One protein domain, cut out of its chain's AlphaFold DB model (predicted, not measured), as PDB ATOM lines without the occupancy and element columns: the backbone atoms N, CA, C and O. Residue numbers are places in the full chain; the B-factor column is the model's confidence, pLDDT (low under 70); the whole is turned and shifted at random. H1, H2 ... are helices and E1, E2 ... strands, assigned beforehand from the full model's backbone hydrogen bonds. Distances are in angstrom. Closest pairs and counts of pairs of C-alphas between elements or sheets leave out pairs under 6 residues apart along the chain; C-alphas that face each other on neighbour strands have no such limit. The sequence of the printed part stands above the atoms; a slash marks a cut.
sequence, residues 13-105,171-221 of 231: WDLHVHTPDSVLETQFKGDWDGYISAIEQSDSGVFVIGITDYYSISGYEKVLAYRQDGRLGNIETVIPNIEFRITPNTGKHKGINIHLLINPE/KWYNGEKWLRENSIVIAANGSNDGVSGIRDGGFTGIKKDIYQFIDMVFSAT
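AT A GLANCE: This is residues 13 to 105 and 171 to 221 of the 231 residues of an uncharacterized protein of Photobacterium damsela subsp. piscicida (UniProt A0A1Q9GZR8). A strongly twisted sheet of six strands, curled like part of a barrel, forms the backbone of an elongated domain; H2 packs on E2 and E3 toward one end of the long axis, with H1 near it, while H5 and the long link before it lie at the other end. Two short helices, H3 and H4, come just before E5, and H4 only grazes the sheet. The printed part has 144 residues with five named helices and six named strands, in the order E1 H1 E2 H2 E3 E4 H3 H4 E5 H5 E6; the class is mixed, helices and strands. The sheet is mixed, in the order E1 E2 E3 E4 E5 E6. The whole is compact, with a radius of gyration of the C-alphas of 16.4 A and spans of 52 by 32 by 25 A.

IN THESE COORDINATES: E3, residues 77 to 86, is the longest strand, 27.8 A, from C-alpha 77 at (224.950, 161.956, 183.503). Beside it are E2, residues 46 to 54, 22.2 A, and E4, residues 96 to 102, 19.1 A. E5, residues 183 to 188, measures 16.2 A; the edge strands are E1, residues 13 to 17, beginning at (223.055, 156.100, 176.553), and E6, residues 216 to 218, ending at (222.355, 143.339, 178.338). The helices are H2, residues 58 to 68, 15.6 A; H5, residues 204 to 213, 14.3 A; H1, residues 32 to 40, 12.4 A; H3, residues 171 to 175; and H4, residues 177 to 181.

HOW THE PARTS SIT: E3 and E4 form an antiparallel hairpin, with N 84 and O 98 at 2.8 A. E2 and E3 are parallel, with N 79 and O 49 at 2.8 A, and so are E1 and E2, with N 50 and O 14 at 2.8 A. E4 and E5 are antiparallel, with N 99 and O 186 at 2.7 A; E5 and E6 are parallel, with N 218 and O 187 at 2.9 A. E1, H1, E2, then E2, H2, E3, and E5, H5, E6 are strand-helix-strand units, two parallel neighbour strands with a helix between, each with a right-handed crossover. H2 is on the sheet at a height of 9.6 A, giving two layers, a helix on one face of a sheet; the closest C-alphas of H2 and E2 are those of Tyr 60 and Ile 51, 5.8 A apart. H1 is not on the sheet; it is close to H2 but not clearly touching, with the C-alphas of Ile 36 and Tyr 66 closest at 8.0 A, at a steep tilt of 63 degrees. H5 only grazes the sheet with residues 210 to 213. H3 and H4 only just touch, with 3 pairs of C-alphas within 8 A, and only at the corner. In H1 to H5 every O i to N i+4 pair is within hydrogen-bond range.

THE WHOLE: The C-alphas of Gly 70 and Gly 201 are the two farthest apart, 53.0 A. Residues 106 to 170 are not printed, and C-alphas 105 and 171 are 25.4 A apart across this cut. The links E1 to H1 and E5 to H5 are long. Mean pLDDT of the printed part is 91.3; residues 26, 91 to 93 and 200 to 202 are under 70.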
ATOM      1  N   TRP A  13     222.352 156.552 175.355       94.62
ATOM      2  CA  TRP A  13     223.055 156.100 176.553       94.62
ATOM      3  C   TRP A  13     224.094 155.061 176.138       94.62
ATOM      4  O   TRP A  13     223.782 154.180 175.335       94.62
ATOM      5  N   ASP A  14     225.301 155.156 176.683       95.00
ATOM      6  CA  ASP A  14     226.326 154.119 176.575       95.00
ATOM      7  C   ASP A  14     226.739 153.669 177.975       95.00
ATOM      8  O   ASP A  14     227.541 154.305 178.651       95.00
ATOM      9  N   LEU A  15     226.133 152.585 178.447       95.50
ATOM     10  CA  LEU A  15     226.298 152.126 179.822       95.50
ATOM     11  C   LEU A  15     227.512 151.212 180.028       95.50
ATOM     12  O   LEU A  15     227.675 150.717 181.141       95.50
ATOM     13  N   HIS A  16     228.332 150.967 178.999       94.12
ATOM     14  CA  HIS A  16     229.444 150.015 179.061       94.12
ATOM     15  C   HIS A  16     230.763 150.625 178.574       94.12
ATOM     16  O   HIS A  16     231.315 150.209 177.556       94.12
ATOM     17  N   VAL A  17     231.300 151.595 179.323       93.38
ATOM     18  CA  VAL A  17     232.551 152.288 178.972       93.38
ATOM     19  C   VAL A  17     233.639 151.997 180.008       93.38
ATOM     20  O   VAL A  17     233.600 152.506 181.126       93.38
ATOM     21  N   HIS A  18     234.646 151.207 179.631       94.19
ATOM     22  CA  HIS A  18     235.807 150.919 180.484       94.19
ATOM     23  C   HIS A  18     236.773 152.109 180.562       94.19
ATOM     24  O   HIS A  18     237.049 152.759 179.551       94.19
ATOM     25  N   THR A  19     237.325 152.370 181.749       93.06
ATOM     26  CA  THR A  19     238.310 153.445 181.948       93.06
ATOM     27  C   THR A  19     239.746 152.981 181.682       93.06
ATOM     28  O   THR A  19     240.004 151.778 181.589       93.06
ATOM     29  N   PRO A  20     240.734 153.897 181.625       90.19
ATOM     30  CA  PRO A  20     242.147 153.522 181.587       90.19
ATOM     31  C   PRO A  20     242.614 152.691 182.793       90.19
ATOM     32  O   PRO A  20     243.625 151.995 182.679       90.19
ATOM     33  N   ASP A  21     241.897 152.748 183.922       83.75
ATOM     34  CA  ASP A  21     242.177 151.938 185.113       83.75
ATOM     35  C   ASP A  21     241.540 150.538 185.044       83.75
ATOM     36  O   ASP A  21     241.854 149.684 185.878       83.75
ATOM     37  N   SER A  22     240.693 150.257 184.044       79.06
ATOM     38  CA  SER A  22     240.145 148.922 183.803       79.06
ATOM     39  C   SER A  22     241.267 147.955 183.431       79.06
ATOM     40  O   SER A  22     241.715 147.848 182.290       79.06
ATOM     41  N   VAL A  23     241.749 147.215 184.429       72.50
ATOM     42  CA  VAL A  23     242.989 146.427 184.339       72.50
ATOM     43  C   VAL A  23     242.915 145.292 183.297       72.50
ATOM     44  O   VAL A  23     243.946 144.786 182.834       72.50
ATOM     45  N   LEU A  24     241.703 144.883 182.910       72.94
ATOM     46  CA  LEU A  24     241.470 143.856 181.891       72.94
ATOM     47  C   LEU A  24     241.227 144.435 180.489       72.94
ATOM     48  O   LEU A  24     241.533 143.745 179.520       72.94
ATOM     49  N   GLU A  25     240.764 145.682 180.378       71.88
ATOM     50  CA  GLU A  25     240.409 146.339 179.112       71.88
ATOM     51  C   GLU A  25     241.120 147.694 178.996       71.88
ATOM     52  O   GLU A  25     240.604 148.743 179.368       71.88
ATOM     53  N   THR A  26     242.346 147.674 178.469       65.00
ATOM     54  CA  THR A  26     243.274 148.821 178.515       65.00
ATOM     55  C   THR A  26     243.444 149.494 177.151       65.00
ATOM     56  O   THR A  26     244.555 149.609 176.634       65.00
ATOM     57  N   GLN A  27     242.348 149.965 176.549       75.50
ATOM     58  CA  GLN A  27     242.412 150.643 175.241       75.50
ATOM     59  C   GLN A  27     243.256 151.929 175.287       75.50
ATOM     60  O   GLN A  27     244.012 152.205 174.358       75.50
ATOM     61  N   PHE A  28     243.207 152.651 176.409       80.00
ATOM     62  CA  PHE A  28     243.938 153.904 176.621       80.00
ATOM     63  C   PHE A  28     245.249 153.733 177.404       80.00
ATOM     64  O   PHE A  28     245.987 154.691 177.573       80.00
ATOM     65  N   LYS A  29     245.584 152.520 177.873       81.56
ATOM     66  CA  LYS A  29     246.868 152.198 178.545       81.56
ATOM     67  C   LYS A  29     247.302 153.193 179.644       81.56
ATOM     68  O   LYS A  29     248.493 153.450 179.804       81.56
ATOM     69  N   GLY A  30     246.348 153.734 180.401       83.31
ATOM     70  CA  GLY A  30     246.597 154.725 181.457       83.31
ATOM     71  C   GLY A  30     246.577 156.194 181.011       83.31
ATOM     72  O   GLY A  30     246.747 157.066 181.859       83.31
ATOM     73  N   ASP A  31     246.353 156.482 179.726       91.31
ATOM     74  CA  ASP A  31     246.177 157.840 179.196       91.31
ATOM     75  C   ASP A  31     244.780 158.388 179.528       91.31
ATOM     76  O   ASP A  31     243.809 158.215 178.786       91.31
ATOM     77  N   TRP A  32     244.684 159.025 180.692       94.94
ATOM     78  CA  TRP A  32     243.450 159.626 181.187       94.94
ATOM     79  C   TRP A  32     243.024 160.863 180.393       94.94
ATOM     80  O   TRP A  32     241.841 160.999 180.081       94.94
ATOM     81  N   ASP A  33     243.958 161.722 179.988       95.62
ATOM     82  CA  ASP A  33     243.615 162.911 179.207       95.62
ATOM     83  C   ASP A  33     243.145 162.540 177.799       95.62
ATOM     84  O   ASP A  33     242.170 163.120 177.308       95.62
ATOM     85  N   GLY A  34     243.774 161.544 177.167       95.69
ATOM     86  CA  GLY A  34     243.317 160.983 175.897       95.69
ATOM     87  C   GLY A  34     241.929 160.350 176.003       95.69
ATOM     88  O   GLY A  34     241.083 160.596 175.144       95.69
ATOM     89  N   TYR A  35     241.658 159.606 177.080       95.69
ATOM     90  CA  TYR A  35     240.342 159.018 177.355       95.69
ATOM     91  C   TYR A  35     239.240 160.076 177.489       95.69
ATOM     92  O   TYR A  35     238.228 160.008 176.792       95.69
ATOM     93  N   ILE A  36     239.451 161.091 178.332       97.31
ATOM     94  CA  ILE A  36     238.476 162.172 178.530       97.31
ATOM     95  C   ILE A  36     238.273 162.953 177.229       97.31
ATOM     96  O   ILE A  36     237.137 163.215 176.836       97.31
ATOM     97  N   SER A  37     239.359 163.262 176.516       96.62
ATOM     98  CA  SER A  37     239.286 163.984 175.242       96.62
ATOM     99  C   SER A  37     238.529 163.193 174.172       96.62
ATOM    100  O   SER A  37     237.771 163.784 173.409       96.62
ATOM    101  N   ALA A  38     238.677 161.865 174.128       95.38
ATOM    102  CA  ALA A  38     237.929 161.016 173.204       95.38
ATOM    103  C   ALA A  38     236.417 161.040 173.484       95.38
ATOM    104  O   ALA A  38     235.623 161.070 172.544       95.38
ATOM    105  N   ILE A  39     236.010 161.080 174.759       95.44
ATOM    106  CA  ILE A  39     234.594 161.219 175.137       95.44
ATOM    107  C   ILE A  39     234.057 162.599 174.735       95.44
ATOM    108  O   ILE A  39     232.955 162.699 174.199       95.44
ATOM    109  N   GLU A  40     234.825 163.665 174.956       95.94
ATOM    110  CA  GLU A  40     234.422 165.037 174.609       95.94
ATOM    111  C   GLU A  40     234.317 165.273 173.099       95.94
ATOM    112  O   GLU A  40     233.462 166.030 172.650       95.94
ATOM    113  N   GLN A  41     235.181 164.622 172.319       95.25
ATOM    114  CA  GLN A  41     235.228 164.749 170.860       95.25
ATOM    115  C   GLN A  41     234.264 163.797 170.139       95.25
ATOM    116  O   GLN A  41     234.147 163.865 168.916       95.25
ATOM    117  N   SER A  42     233.581 162.908 170.866       92.62
ATOM    118  CA  SER A  42     232.642 161.957 170.275       92.62
ATOM    119  C   SER A  42     231.434 162.671 169.659       92.62
ATOM    120  O   SER A  42     230.719 163.412 170.330       92.62
ATOM    121  N   ASP A  43     231.144 162.374 168.392       89.38
ATOM    122  CA  ASP A  43     229.947 162.822 167.665       89.38
ATOM    123  C   ASP A  43     228.760 161.851 167.816       89.38
ATOM    124  O   ASP A  43     227.730 161.985 167.156       89.38
ATOM    125  N   SER A  44     228.875 160.876 168.724       87.88
ATOM    126  CA  SER A  44     227.890 159.807 168.921       87.88
ATOM    127  C   SER A  44     226.524 160.294 169.421       87.88
ATOM    128  O   SER A  44     225.544 159.545 169.341       87.88
ATOM    129  N   GLY A  45     226.445 161.518 169.948       89.88
ATOM    130  CA  GLY A  45     225.242 162.066 170.578       89.88
ATOM    131  C   GLY A  45     224.874 161.379 171.897       89.88
ATOM    132  O   GLY A  45     223.715 161.433 172.304       89.88
ATOM    133  N   VAL A  46     225.825 160.688 172.537       94.94
ATOM    134  CA  VAL A  46     225.649 160.076 173.861       94.94
ATOM    135  C   VAL A  46     225.618 161.164 174.934       94.94
ATOM    136  O   VAL A  46     226.522 161.988 175.011       94.94
ATOM    137  N   PHE A  47     224.580 161.146 175.773       94.50
ATOM    138  CA  PHE A  47     224.410 162.080 176.896       94.50
ATOM    139  C   PHE A  47     224.624 161.419 178.255       94.50
ATOM    140  O   PHE A  47     224.866 162.111 179.242       94.50
ATOM    141  N   VAL A  48     224.518 160.092 178.320       95.81
ATOM    142  CA  VAL A  48     224.655 159.329 179.559       95.81
ATOM    143  C   VAL A  48     225.668 158.225 179.347       95.81
ATOM    144  O   VAL A  48     225.530 157.455 178.396       95.81
ATOM    145  N   ILE A  49     226.655 158.141 180.235       97.38
ATOM    146  CA  ILE A  49     227.648 157.067 180.212       97.38
ATOM    147  C   ILE A  49     227.639 156.263 181.508       97.38
ATOM    148  O   ILE A  49     227.482 156.821 182.594       97.38
ATOM    149  N   GLY A  50     227.834 154.955 181.386       97.69
ATOM    150  CA  GLY A  50     228.145 154.055 182.489       97.69
ATOM    151  C   GLY A  50     229.646 153.802 182.525       97.69
ATOM    152  O   GLY A  50     230.200 153.273 181.562       97.69
ATOM    153  N   ILE A  51     230.303 154.190 183.615       97.62
ATOM    154  CA  ILE A  51     231.727 153.922 183.815       97.62
ATOM    155  C   ILE A  51     231.871 152.510 184.353       97.62
ATOM    156  O   ILE A  51     231.543 152.269 185.511       97.62
ATOM    157  N   THR A  52     232.320 151.604 183.492       95.81
ATOM    158  CA  THR A  52     232.297 150.163 183.728       95.81
ATOM    159  C   THR A  52     233.670 149.653 184.092       95.81
ATOM    160  O   THR A  52     234.431 149.286 183.212       95.81
ATOM    161  N   ASP A  53     234.016 149.592 185.370       94.56
ATOM    162  CA  ASP A  53     235.290 149.005 185.794       94.56
ATOM    163  C   ASP A  53     235.072 147.665 186.502       94.56
ATOM    164  O   ASP A  53     234.042 147.402 187.127       94.56
ATOM    165  N   TYR A  54     236.065 146.784 186.387       94.75
ATOM    166  CA  TYR A  54     236.015 145.468 187.014       94.75
ATOM    167  C   TYR A  54     236.211 145.587 188.527       94.75
ATOM    168  O   TYR A  54     237.291 145.975 188.975       94.75
ATOM    169  N   TYR A  55     235.201 145.188 189.307       95.69
ATOM    170  CA  TYR A  55     235.252 145.095 190.779       95.69
ATOM    171  C   TYR A  55     235.631 146.390 191.526       95.69
ATOM    172  O   TYR A  55     235.994 146.337 192.702       95.69
ATOM    173  N   SER A  56     235.588 147.546 190.865       95.00
ATOM    174  CA  SER A  56     236.038 148.820 191.425       95.00
ATOM    175  C   SER A  56     235.265 149.995 190.832       95.00
ATOM    176  O   SER A  56     234.673 149.881 189.764       95.00
ATOM    177  N   ILE A  57     235.321 151.132 191.526       96.81
ATOM    178  CA  ILE A  57     234.872 152.441 191.039       96.81
ATOM    179  C   ILE A  57     236.015 153.470 190.978       96.81
ATOM    180  O   ILE A  57     235.750 154.657 190.809       96.81
ATOM    181  N   SER A  58     237.282 153.045 191.077       94.94
ATOM    182  CA  SER A  58     238.439 153.959 191.049       94.94
ATOM    183  C   SER A  58     238.452 154.844 189.793       94.94
ATOM    184  O   SER A  58     238.729 156.042 189.879       94.94
ATOM    185  N   GLY A  59     238.114 154.287 188.624       95.62
ATOM    186  CA  GLY A  59     238.025 155.069 187.395       95.62
ATOM    187  C   GLY A  59     236.822 156.013 187.375       95.62
ATOM    188  O   GLY A  59     236.936 157.138 186.894       95.62
ATOM    189  N   TYR A  60     235.695 155.615 187.969       97.94
ATOM    190  CA  TYR A  60     234.543 156.499 188.153       97.94
ATOM    191  C   TYR A  60     234.880 157.702 189.050       97.94
ATOM    192  O   TYR A  60     234.581 158.835 188.674       97.94
ATOM    193  N   GLU A  61     235.586 157.496 190.171       97.88
ATOM    194  CA  GLU A  61     236.068 158.583 191.043       97.88
ATOM    195  C   GLU A  61     236.940 159.588 190.262       97.88
ATOM    196  O   GLU A  61     236.793 160.803 190.411       97.88
ATOM    197  N   LYS A  62     237.802 159.102 189.358       97.44
ATOM    198  CA  LYS A  62     238.613 159.967 188.485       97.44
ATOM    199  C   LYS A  62     237.775 160.729 187.463       97.44
ATOM    200  O   LYS A  62     238.013 161.916 187.254       97.44
ATOM    201  N   VAL A  63     236.782 160.089 186.848       98.00
ATOM    202  CA  VAL A  63     235.844 160.769 185.939       98.00
ATOM    203  C   VAL A  63     235.090 161.883 186.669       98.00
ATOM    204  O   VAL A  63     234.928 162.971 186.114       98.00
ATOM    205  N   LEU A  64     234.682 161.660 187.923       97.81
ATOM    206  CA  LEU A  64     234.083 162.709 188.750       97.81
ATOM    207  C   LEU A  64     235.047 163.876 188.993       97.81
ATOM    208  O   LEU A  64     234.626 165.024 188.864       97.81
ATOM    209  N   ALA A  65     236.324 163.609 189.280       98.12
ATOM    210  CA  ALA A  65     237.333 164.659 189.439       98.12
ATOM    211  C   ALA A  65     237.495 165.499 188.158       98.12
ATOM    212  O   ALA A  65     237.408 166.724 188.208       98.12
ATOM    213  N   TYR A  66     237.587 164.859 186.987       98.31
ATOM    214  CA  TYR A  66     237.621 165.573 185.704       98.31
ATOM    215  C   TYR A  66     236.382 166.458 185.485       98.31
ATOM    216  O   TYR A  66     236.498 167.577 184.983       98.31
ATOM    217  N   ARG A  67     235.188 165.996 185.884       97.31
ATOM    218  CA  ARG A  67     233.959 166.810 185.819       97.31
ATOM    219  C   ARG A  67     233.997 168.004 186.762       97.31
ATOM    220  O   ARG A  67     233.537 169.079 186.385       97.31
ATOM    221  N   GLN A  68     234.531 167.827 187.969       97.06
ATOM    222  CA  GLN A  68     234.720 168.922 188.923       97.06
ATOM    223  C   GLN A  68     235.668 169.992 188.362       97.06
ATOM    224  O   GLN A  68     235.422 171.179 188.560       97.06
ATOM    225  N   ASP A  69     236.655 169.581 187.564       97.56
ATOM    226  CA  ASP A  69     237.573 170.468 186.837       97.56
ATOM    227  C   ASP A  69     236.974 171.065 185.542       97.56
ATOM    228  O   ASP A  69     237.664 171.731 184.768       97.56
ATOM    229  N   GLY A  70     235.678 170.855 185.285       97.62
ATOM    230  CA  GLY A  70     234.948 171.444 184.157       97.62
ATOM    231  C   GLY A  70     235.024 170.660 182.841       97.62
ATOM    232  O   GLY A  70     234.600 171.181 181.807       97.62
ATOM    233  N   ARG A  71     235.537 169.424 182.851       97.94
ATOM    234  CA  ARG A  71     235.552 168.526 181.680       97.94
ATOM    235  C   ARG A  71     234.236 167.751 181.537       97.94
ATOM    236  O   ARG A  71     233.416 167.709 182.453       97.94
ATOM    237  N   LEU A  72     234.046 167.108 180.382       96.50
ATOM    238  CA  LEU A  72     232.876 166.274 180.052       96.50
ATOM    239  C   LEU A  72     231.535 167.029 180.079       96.50
ATOM    240  O   LEU A  72     230.495 166.455 180.407       96.50
ATOM    241  N   GLY A  73     231.538 168.311 179.706       94.81
ATOM    242  CA  GLY A  73     230.320 169.128 179.631       94.81
ATOM    243  C   GLY A  73     229.296 168.644 178.590       94.81
ATOM    244  O   GLY A  73     228.128 169.019 178.664       94.81
ATOM    245  N   ASN A  74     229.715 167.798 177.642       94.06
ATOM    246  CA  ASN A  74     228.845 167.129 176.670       94.06
ATOM    247  C   ASN A  74     228.084 165.926 177.257       94.06
ATOM    248  O   ASN A  74     227.110 165.480 176.656       94.06
ATOM    249  N   ILE A  75     228.500 165.420 178.422       96.62
ATOM    250  CA  ILE A  75     227.868 164.290 179.104       96.62
ATOM    251  C   ILE A  75     227.017 164.818 180.261       96.62
ATOM    252  O   ILE A  75     227.530 165.405 181.216       96.62
ATOM    253  N   GLU A  76     225.711 164.594 180.194       94.25
ATOM    254  CA  GLU A  76     224.748 165.033 181.205       94.25
ATOM    255  C   GLU A  76     224.881 164.206 182.487       94.25
ATOM    256  O   GLU A  76     225.060 164.778 183.563       94.25
ATOM    257  N   THR A  77     224.918 162.877 182.357       95.81
ATOM    258  CA  THR A  77     224.950 161.956 183.503       95.81
ATOM    259  C   THR A  77     226.076 160.936 183.365       95.81
ATOM    260  O   THR A  77     226.255 160.320 182.315       95.81
ATOM    261  N   VAL A  78     226.817 160.726 184.454       97.75
ATOM    262  CA  VAL A  78     227.816 159.658 184.579       97.75
ATOM    263  C   VAL A  78     227.366 158.716 185.683       97.75
ATOM    264  O   VAL A  78     227.194 159.140 186.826       97.75
ATOM    265  N   ILE A  79     227.181 157.447 185.338       98.25
ATOM    266  CA  ILE A  79     226.657 156.419 186.232       98.25
ATOM    267  C   ILE A  79     227.782 155.432 186.580       98.25
ATOM    268  O   ILE A  79     228.443 154.930 185.667       98.25
ATOM    269  N   PRO A  80     228.025 155.123 187.862       98.31
ATOM    270  CA  PRO A  80     228.918 154.035 188.235       98.31
ATOM    271  C   PRO A  80     228.323 152.686 187.804       98.31
ATOM    272  O   PRO A  80     227.200 152.338 188.174       98.31
ATOM    273  N   ASN A  81     229.087 151.923 187.021       98.19
ATOM    274  CA  ASN A  81     228.768 150.560 186.606       98.19
ATOM    275  C   ASN A  81     229.897 149.625 187.069       98.19
ATOM    276  O   ASN A  81     231.035 149.752 186.637       98.19
ATOM    277  N   ILE A  82     229.617 148.669 187.946       97.88
ATOM    278  CA  ILE A  82     230.643 147.717 188.389       97.88
ATOM    279  C   ILE A  82     230.440 146.402 187.659       97.88
ATOM    280  O   ILE A  82     229.401 145.766 187.830       97.88
ATOM    281  N   GLU A  83     231.436 145.972 186.883       97.12
ATOM    282  CA  GLU A  83     231.415 144.675 186.207       97.12
ATOM    283  C   GLU A  83     232.049 143.590 187.087       97.12
ATOM    284  O   GLU A  83     233.210 143.668 187.499       97.12
ATOM    285  N   PHE A  84     231.279 142.540 187.345       96.62
ATOM    286  CA  PHE A  84     231.688 141.332 188.043       96.62
ATOM    287  C   PHE A  84     231.694 140.155 187.075       96.62
ATOM    288  O   PHE A  84     230.820 140.019 186.223       96.62
ATOM    289  N   ARG A  85     232.629 139.229 187.282       94.31
ATOM    290  CA  ARG A  85     232.613 137.893 186.681       94.31
ATOM    291  C   ARG A  85     232.363 136.863 187.769       94.31
ATOM    292  O   ARG A  85     233.222 136.634 188.622       94.31
ATOM    293  N   ILE A  86     231.200 136.227 187.731       94.25
ATOM    294  CA  ILE A  86     230.788 135.250 188.744       94.25
ATOM    295  C   ILE A  86     230.814 133.817 188.203       94.25
ATOM    296  O   ILE A  86     230.780 133.595 186.991       94.25
ATOM    297  N   THR A  87     230.878 132.827 189.092       91.38
ATOM    298  CA  THR A  87     230.754 131.399 188.727       91.38
ATOM    299  C   THR A  87     229.308 130.901 188.916       91.38
ATOM    300  O   THR A  87     228.587 131.471 189.738       91.38
ATOM    301  N   PRO A  88     228.840 129.853 188.202       85.50
ATOM    302  CA  PRO A  88     229.591 128.894 187.383       85.50
ATOM    303  C   PRO A  88     230.088 129.472 186.054       85.50
ATOM    304  O   PRO A  88     229.512 130.408 185.513       85.50
ATOM    305  N   ASN A  89     231.162 128.890 185.516       77.94
ATOM    306  CA  ASN A  89     231.672 129.295 184.211       77.94
ATOM    307  C   ASN A  89     230.712 128.879 183.088       77.94
ATOM    308  O   ASN A  89     230.098 127.810 183.126       77.94
ATOM    309  N   THR A  90     230.659 129.690 182.040       73.88
ATOM    310  CA  THR A  90     230.017 129.348 180.772       73.88
ATOM    311  C   THR A  90     230.816 128.277 180.022       73.88
ATOM    312  O   THR A  90     231.953 127.928 180.366       73.88
ATOM    313  N   GLY A  91     230.248 127.779 178.921       58.91
ATOM    314  CA  GLY A  91     230.866 126.764 178.065       58.91
ATOM    315  C   GLY A  91     232.254 127.091 177.487       58.91
ATOM    316  O   GLY A  91     232.845 126.181 176.906       58.91
ATOM    317  N   LYS A  92     232.768 128.326 177.632       60.81
ATOM    318  CA  LYS A  92     234.129 128.755 177.242       60.81
ATOM    319  C   LYS A  92     235.036 129.125 178.429       60.81
ATOM    320  O   LYS A  92     235.998 129.865 178.249       60.81
ATOM    321  N   HIS A  93     234.750 128.626 179.634       60.41
ATOM    322  CA  HIS A  93     235.538 128.887 180.852       60.41
ATOM    323  C   HIS A  93     235.584 130.360 181.291       60.41
ATOM    324  O   HIS A  93     236.444 130.741 182.085       60.41
ATOM    325  N   LYS A  94     234.659 131.193 180.803       76.06
ATOM    326  CA  LYS A  94     234.494 132.563 181.288       76.06
ATOM    327  C   LYS A  94     233.451 132.584 182.400       76.06
ATOM    328  O   LYS A  94     232.501 131.806 182.362       76.06
ATOM    329  N   GLY A  95     233.650 133.453 183.388       83.62
ATOM    330  CA  GLY A  95     232.597 133.756 184.355       83.62
ATOM    331  C   GLY A  95     231.414 134.434 183.664       83.62
ATOM    332  O   GLY A  95     231.544 134.906 182.534       83.62
ATOM    333  N   ILE A  96     230.275 134.461 184.341       91.38
ATOM    334  CA  ILE A  96     229.092 135.198 183.901       91.38
ATOM    335  C   ILE A  96     229.308 136.671 184.245       91.38
ATOM    336  O   ILE A  96     229.592 136.985 185.403       91.38
ATOM    337  N   ASN A  97     229.167 137.551 183.259       94.38
ATOM    338  CA  ASN A  97     229.240 138.992 183.456       94.38
ATOM    339  C   ASN A  97     227.939 139.488 184.100       94.38
ATOM    340  O   ASN A  97     226.855 139.369 183.515       94.38
ATOM    341  N   ILE A  98     228.065 140.044 185.302       96.69
ATOM    342  CA  ILE A  98     227.004 140.756 186.013       96.69
ATOM    343  C   ILE A  98     227.472 142.179 186.270       96.69
ATOM    344  O   ILE A  98     228.602 142.399 186.691       96.69
ATOM    345  N   HIS A  99     226.583 143.130 186.050       98.00
ATOM    346  CA  HIS A  99     226.795 144.542 186.277       98.00
ATOM    347  C   HIS A  99     225.919 145.023 187.425       98.00
ATOM    348  O   HIS A  99     224.766 144.605 187.551       98.00
ATOM    349  N   LEU A 100     226.461 145.933 188.225       98.31
ATOM    350  CA  LEU A 100     225.677 146.777 189.117       98.31
ATOM    351  C   LEU A 100     225.731 148.199 188.585       98.31
ATOM    352  O   LEU A 100     226.786 148.829 188.640       98.31
ATOM    353  N   LEU A 101     224.606 148.687 188.071       98.12
ATOM    354  CA  LEU A 101     224.460 150.080 187.668       98.12
ATOM    355  C   LEU A 101     223.834 150.843 188.838       98.12
ATOM    356  O   LEU A 101     222.710 150.545 189.240       98.12
ATOM    357  N   ILE A 102     224.585 151.771 189.423       98.50
ATOM    358  CA  ILE A 102     224.292 152.328 190.749       98.50
ATOM    359  C   ILE A 102     223.885 153.797 190.604       98.50
ATOM    360  O   ILE A 102     224.497 154.544 189.847       98.50
ATOM    361  N   ASN A 103     222.838 154.210 191.312       97.31
ATOM    362  CA  ASN A 103     222.290 155.560 191.290       97.31
ATOM    363  C   ASN A 103     223.354 156.589 191.737       97.31
ATOM    364  O   ASN A 103     223.795 156.528 192.887       97.31
ATOM    365  N   PRO A 104     223.751 157.546 190.874       97.06
ATOM    366  CA  PRO A 104     224.750 158.552 191.221       97.06
ATOM    367  C   PRO A 104     224.179 159.743 192.012       97.06
ATOM    368  O   PRO A 104     224.934 160.647 192.366       97.06
ATOM    369  N   GLU A 105     222.861 159.806 192.250       95.88
ATOM    370  CA  GLU A 105     222.216 160.966 192.886       95.88
ATOM    371  C   GLU A 105     222.441 161.059 194.401       95.88
ATOM    372  O   GLU A 105     222.419 162.162 194.950       95.88
ATOM    373  N   LYS A 171     224.028 136.369 198.029       98.38
ATOM    374  CA  LYS A 171     223.993 136.534 199.488       98.38
ATOM    375  C   LYS A 171     224.558 137.887 199.918       98.38
ATOM    376  O   LYS A 171     223.953 138.530 200.771       98.38
ATOM    377  N   TRP A 172     225.685 138.304 199.343       98.62
ATOM    378  CA  TRP A 172     226.284 139.612 199.608       98.62
ATOM    379  C   TRP A 172     225.332 140.748 199.217       98.62
ATOM    380  O   TRP A 172     224.952 141.535 200.077       98.62
ATOM    381  N   TYR A 173     224.838 140.769 197.977       98.56
ATOM    382  CA  TYR A 173     223.903 141.792 197.499       98.56
ATOM    383  C   TYR A 173     222.613 141.847 198.343       98.56
ATOM    384  O   TYR A 173     222.150 142.911 198.753       98.56
ATOM    385  N   ASN A 174     222.072 140.686 198.726       98.12
ATOM    386  CA  ASN A 174     220.929 140.590 199.643       98.12
ATOM    387  C   ASN A 174     221.249 140.995 201.096       98.12
ATOM    388  O   ASN A 174     220.331 141.240 201.882       98.12
ATOM    389  N   GLY A 175     222.521 141.131 201.463       98.06
ATOM    390  CA  GLY A 175     222.965 141.746 202.714       98.06
ATOM    391  C   GLY A 175     223.086 143.272 202.631       98.06
ATOM    392  O   GLY A 175     222.810 143.956 203.614       98.06
ATOM    393  N   GLU A 176     223.410 143.819 201.459       98.31
ATOM    394  CA  GLU A 176     223.663 145.253 201.266       98.31
ATOM    395  C   GLU A 176     222.375 146.037 200.972       98.31
ATOM    396  O   GLU A 176     222.020 146.282 199.821       98.31
ATOM    397  N   LYS A 177     221.648 146.445 202.023       98.00
ATOM    398  CA  LYS A 177     220.366 147.167 201.887       98.00
ATOM    399  C   LYS A 177     220.475 148.407 200.989       98.00
ATOM    400  O   LYS A 177     219.691 148.526 200.055       98.00
ATOM    401  N   TRP A 178     221.433 149.294 201.274       98.31
ATOM    402  CA  TRP A 178     221.599 150.539 200.519       98.31
ATOM    403  C   TRP A 178     221.866 150.258 199.039       98.31
ATOM    404  O   TRP A 178     221.236 150.868 198.181       98.31
ATOM    405  N   LEU A 179     222.725 149.277 198.742       97.88
ATOM    406  CA  LEU A 179     223.064 148.914 197.370       97.88
ATOM    407  C   LEU A 179     221.831 148.412 196.610       97.88
ATOM    408  O   LEU A 179     221.625 148.812 195.472       97.88
ATOM    409  N   ARG A 180     220.962 147.612 197.241       97.75
ATOM    410  CA  ARG A 180     219.708 147.159 196.609       97.75
ATOM    411  C   ARG A 180     218.711 148.274 196.338       97.75
ATOM    412  O   ARG A 180     217.961 148.199 195.377       97.75
ATOM    413  N   GLU A 181     218.654 149.266 197.218       97.88
ATOM    414  CA  GLU A 181     217.742 150.405 197.070       97.88
ATOM    415  C   GLU A 181     218.258 151.421 196.038       97.88
ATOM    416  O   GLU A 181     217.479 152.227 195.536       97.88
ATOM    417  N   ASN A 182     219.551 151.359 195.695       98.31
ATOM    418  CA  ASN A 182     220.232 152.332 194.844       98.31
ATOM    419  C   ASN A 182     220.939 151.707 193.639       98.31
ATOM    420  O   ASN A 182     221.790 152.354 193.041       98.31
ATOM    421  N   SER A 183     220.638 150.469 193.254       98.06
ATOM    422  CA  SER A 183     221.233 149.882 192.056       98.06
ATOM    423  C   SER A 183     220.287 148.942 191.342       98.06
ATOM    424  O   SER A 183     219.308 148.467 191.914       98.06
ATOM    425  N   ILE A 184     220.607 148.696 190.079       97.75
ATOM    426  CA  ILE A 184     219.995 147.648 189.277       97.75
ATOM    427  C   ILE A 184     221.048 146.598 188.937       97.75
ATOM    428  O   ILE A 184     222.192 146.916 188.587       97.75
ATOM    429  N   VAL A 185     220.647 145.338 189.034       98.19
ATOM    430  CA  VAL A 185     221.459 144.183 188.676       98.19
ATOM    431  C   VAL A 185     221.185 143.829 187.228       98.19
ATOM    432  O   VAL A 185     220.046 143.598 186.826       98.19
ATOM    433  N   ILE A 186     222.239 143.742 186.429       97.31
ATOM    434  CA  ILE A 186     222.125 143.468 184.999       97.31
ATOM    435  C   ILE A 186     223.016 142.284 184.655       97.31
ATOM    436  O   ILE A 186     224.175 142.259 185.054       97.31
ATOM    437  N   ALA A 187     222.522 141.308 183.897       95.62
ATOM    438  CA  ALA A 187     223.384 140.252 183.361       95.62
ATOM    439  C   ALA A 187     223.564 140.384 181.850       95.62
ATOM    440  O   ALA A 187     222.622 140.694 181.118       95.62
ATOM    441  N   ALA A 188     224.766 140.070 181.368       93.00
ATOM    442  CA  ALA A 188     224.964 139.788 179.954       93.00
ATOM    443  C   ALA A 188     224.253 138.478 179.576       93.00
ATOM    444  O   ALA A 188     224.162 137.547 180.384       93.00
ATOM    445  N   ASN A 189     223.808 138.367 178.323       92.25
ATOM    446  CA  ASN A 189     223.161 137.146 177.831       92.25
ATOM    447  C   ASN A 189     223.883 136.449 176.671       92.25
ATOM    448  O   ASN A 189     223.335 135.550 176.036       92.25
ATOM    449  N   GLY A 190     225.135 136.814 176.402       86.62
ATOM    450  CA  GLY A 190     225.947 136.144 175.391       86.62
ATOM    451  C   GLY A 190     226.216 134.669 175.719       86.62
ATOM    452  O   GLY A 190     226.383 134.283 176.872       86.62
ATOM    453  N   SER A 191     226.352 133.831 174.692       83.75
ATOM    454  CA  SER A 191     226.687 132.407 174.867       83.75
ATOM    455  C   SER A 191     228.115 132.164 175.385       83.75
ATOM    456  O   SER A 191     228.450 131.054 175.802       83.75
ATOM    457  N   ASN A 192     228.972 133.192 175.357       84.00
ATOM    458  CA  ASN A 192     230.371 133.113 175.778       84.00
ATOM    459  C   ASN A 192     230.592 133.502 177.242       84.00
ATOM    460  O   ASN A 192     231.470 132.927 177.872       84.00
ATOM    461  N   ASP A 193     229.867 134.483 177.763       84.06
ATOM    462  CA  ASP A 193     230.116 135.157 179.048       84.06
ATOM    463  C   ASP A 193     228.824 135.661 179.714       84.06
ATOM    464  O   ASP A 193     228.867 136.369 180.713       84.06
ATOM    465  N   GLY A 194     227.663 135.270 179.192       88.44
ATOM    466  CA  GLY A 194     226.354 135.577 179.749       88.44
ATOM    467  C   GLY A 194     225.602 134.345 180.247       88.44
ATOM    468  O   GLY A 194     226.057 133.202 180.129       88.44
ATOM    469  N   VAL A 195     224.411 134.585 180.797       90.06
ATOM    470  CA  VAL A 195     223.574 133.556 181.444       90.06
ATOM    471  C   VAL A 195     223.189 132.432 180.476       90.06
ATOM    472  O   VAL A 195     223.215 131.253 180.848       90.06
ATOM    473  N   SER A 196     222.906 132.756 179.209       88.38
ATOM    474  CA  SER A 196     222.615 131.756 178.171       88.38
ATOM    475  C   SER A 196     223.761 130.754 177.948       88.38
ATOM    476  O   SER A 196     223.503 129.600 177.598       88.38
ATOM    477  N   GLY A 197     225.011 131.156 178.214       85.62
ATOM    478  CA  GLY A 197     226.219 130.344 178.050       85.62
ATOM    479  C   GLY A 197     226.445 129.276 179.125       85.62
ATOM    480  O   GLY A 197     227.331 128.426 178.973       85.62
ATOM    481  N   ILE A 198     225.664 129.287 180.209       83.50
ATOM    482  CA  ILE A 198     225.654 128.211 181.207       83.50
ATOM    483  C   ILE A 198     225.120 126.938 180.517       83.50
ATOM    484  O   ILE A 198     224.167 126.996 179.746       83.50
ATOM    485  N   ARG A 199     225.715 125.758 180.721       73.06
ATOM    486  CA  ARG A 199     225.224 124.525 180.066       73.06
ATOM    487  C   ARG A 199     224.094 123.889 180.879       73.06
ATOM    488  O   ARG A 199     224.218 123.750 182.090       73.06
ATOM    489  N   ASP A 200     223.033 123.431 180.216       67.38
ATOM    490  CA  ASP A 200     221.815 122.893 180.860       67.38
ATOM    491  C   ASP A 200     221.994 121.529 181.563       67.38
ATOM    492  O   ASP A 200     221.051 120.990 182.136       67.38
ATOM    493  N   GLY A 201     223.213 120.979 181.596       62.19
ATOM    494  CA  GLY A 201     223.563 119.712 182.252       62.19
ATOM    495  C   GLY A 201     223.607 119.776 183.785       62.19
ATOM    496  O   GLY A 201     224.615 119.402 184.372       62.19
ATOM    497  N   GLY A 202     222.544 120.278 184.421       64.31
ATOM    498  CA  GLY A 202     222.391 120.390 185.881       64.31
ATOM    499  C   GLY A 202     222.252 121.823 186.408       64.31
ATOM    500  O   GLY A 202     221.862 122.020 187.554       64.31
ATOM    501  N   PHE A 203     222.497 122.833 185.567       76.69
ATOM    502  CA  PHE A 203     222.469 124.250 185.960       76.69
ATOM    503  C   PHE A 203     221.184 124.989 185.556       76.69
ATOM    504  O   PHE A 203     221.100 126.207 185.705       76.69
ATOM    505  N   THR A 204     220.155 124.278 185.084       82.56
ATOM    506  CA  THR A 204     218.869 124.880 184.688       82.56
ATOM    507  C   THR A 204     218.219 125.665 185.828       82.56
ATOM    508  O   THR A 204     217.647 126.728 185.594       82.56
ATOM    509  N   GLY A 205     218.327 125.169 187.066       86.75
ATOM    510  CA  GLY A 205     217.847 125.879 188.254       86.75
ATOM    511  C   GLY A 205     218.597 127.193 188.483       86.75
ATOM    512  O   GLY A 205     217.965 128.227 188.657       86.75
ATOM    513  N   ILE A 206     219.930 127.166 188.379       88.38
ATOM    514  CA  ILE A 206     220.789 128.348 188.550       88.38
ATOM    515  C   ILE A 206     220.508 129.394 187.467       88.38
ATOM    516  O   ILE A 206     220.359 130.564 187.791       88.38
ATOM    517  N   LYS A 207     220.349 128.993 186.198       89.81
ATOM    518  CA  LYS A 207     219.948 129.918 185.122       89.81
ATOM    519  C   LYS A 207     218.653 130.656 185.446       89.81
ATOM    520  O   LYS A 207     218.597 131.876 185.334       89.81
ATOM    521  N   LYS A 208     217.608 129.909 185.821       91.56
ATOM    522  CA  LYS A 208     216.299 130.487 186.157       91.56
ATOM    523  C   LYS A 208     216.402 131.429 187.347       91.56
ATOM    524  O   LYS A 208     215.818 132.502 187.303       91.56
ATOM    525  N   ASP A 209     217.153 131.035 188.369       94.56
ATOM    526  CA  ASP A 209     217.333 131.855 189.560       94.56
ATOM    527  C   ASP A 209     218.112 133.146 189.255       94.56
ATOM    528  O   ASP A 209     217.719 134.204 189.733       94.56
ATOM    529  N   ILE A 210     219.136 133.101 188.391       94.69
ATOM    530  CA  ILE A 210     219.834 134.310 187.923       94.69
ATOM    531  C   ILE A 210     218.859 135.245 187.196       94.69
ATOM    532  O   ILE A 210     218.801 136.423 187.527       94.69
ATOM    533  N   TYR A 211     218.063 134.744 186.244       94.75
ATOM    534  CA  TYR A 211     217.094 135.593 185.535       94.75
ATOM    535  C   TYR A 211     216.009 136.181 186.447       94.75
ATOM    536  O   TYR A 211     215.483 137.241 186.141       94.75
ATOM    537  N   GLN A 212     215.665 135.508 187.547       95.00
ATOM    538  CA  GLN A 212     214.743 136.037 188.561       95.00
ATOM    539  C   GLN A 212     215.408 137.035 189.514       95.00
ATOM    540  O   GLN A 212     214.714 137.791 190.187       95.00
ATOM    541  N   PHE A 213     216.734 136.986 189.620       96.69
ATOM    542  CA  PHE A 213     217.522 137.842 190.495       96.69
ATOM    543  C   PHE A 213     217.904 139.175 189.841       96.69
ATOM    544  O   PHE A 213     218.067 140.158 190.556       96.69
ATOM    545  N   ILE A 214     218.072 139.208 188.516       96.50
ATOM    546  CA  ILE A 214     218.444 140.424 187.783       96.50
ATOM    547  C   ILE A 214     217.237 141.303 187.443       96.50
ATOM    548  O   ILE A 214     216.138 140.805 187.213       96.50
ATOM    549  N   ASP A 215     217.483 142.605 187.323       96.75
ATOM    550  CA  ASP A 215     216.498 143.613 186.927       96.75
ATOM    551  C   ASP A 215     216.481 143.835 185.407       96.75
ATOM    552  O   ASP A 215     215.445 144.167 184.827       96.75
ATOM    553  N   MET A 216     217.629 143.659 184.741       94.69
ATOM    554  CA  MET A 216     217.771 143.862 183.296       94.69
ATOM    555  C   MET A 216     218.718 142.849 182.646       94.69
ATOM    556  O   MET A 216     219.561 142.221 183.289       94.69
ATOM    557  N   VAL A 217     218.621 142.743 181.320       94.25
ATOM    558  CA  VAL A 217     219.525 141.948 180.488       94.25
ATOM    559  C   VAL A 217     220.239 142.853 179.487       94.25
ATOM    560  O   VAL A 217     219.596 143.575 178.728       94.25
ATOM    561  N   PHE A 218     221.570 142.771 179.431       92.75
ATOM    562  CA  PHE A 218     222.355 143.339 178.338       92.75
ATOM    563  C   PHE A 218     222.407 142.358 177.169       92.75
ATOM    564  O   PHE A 218     223.180 141.393 177.156       92.75
ATOM    565  N   SER A 219     221.564 142.617 176.169       91.25
ATOM    566  CA  SER A 219     221.627 141.957 174.870       91.25
ATOM    567  C   SER A 219     221.030 142.829 173.773       91.25
ATOM    568  O   SER A 219     219.968 143.421 173.941       91.25
ATOM    569  N   ALA A 220     221.702 142.856 172.627       89.19
ATOM    570  CA  ALA A 220     221.179 143.408 171.379       89.19
ATOM    571  C   ALA A 220     220.757 142.297 170.397       89.19
ATOM    572  O   ALA A 220     220.482 142.566 169.227       89.19
ATOM    573  N   THR A 221     220.759 141.033 170.835       92.38
ATOM    574  CA  THR A 221     220.487 139.891 169.957       92.38
ATOM    575  C   THR A 221     218.978 139.782 169.708       92.38
ATOM    576  O   THR A 221     218.230 139.682 170.681       92.38
TER     577      THR A 221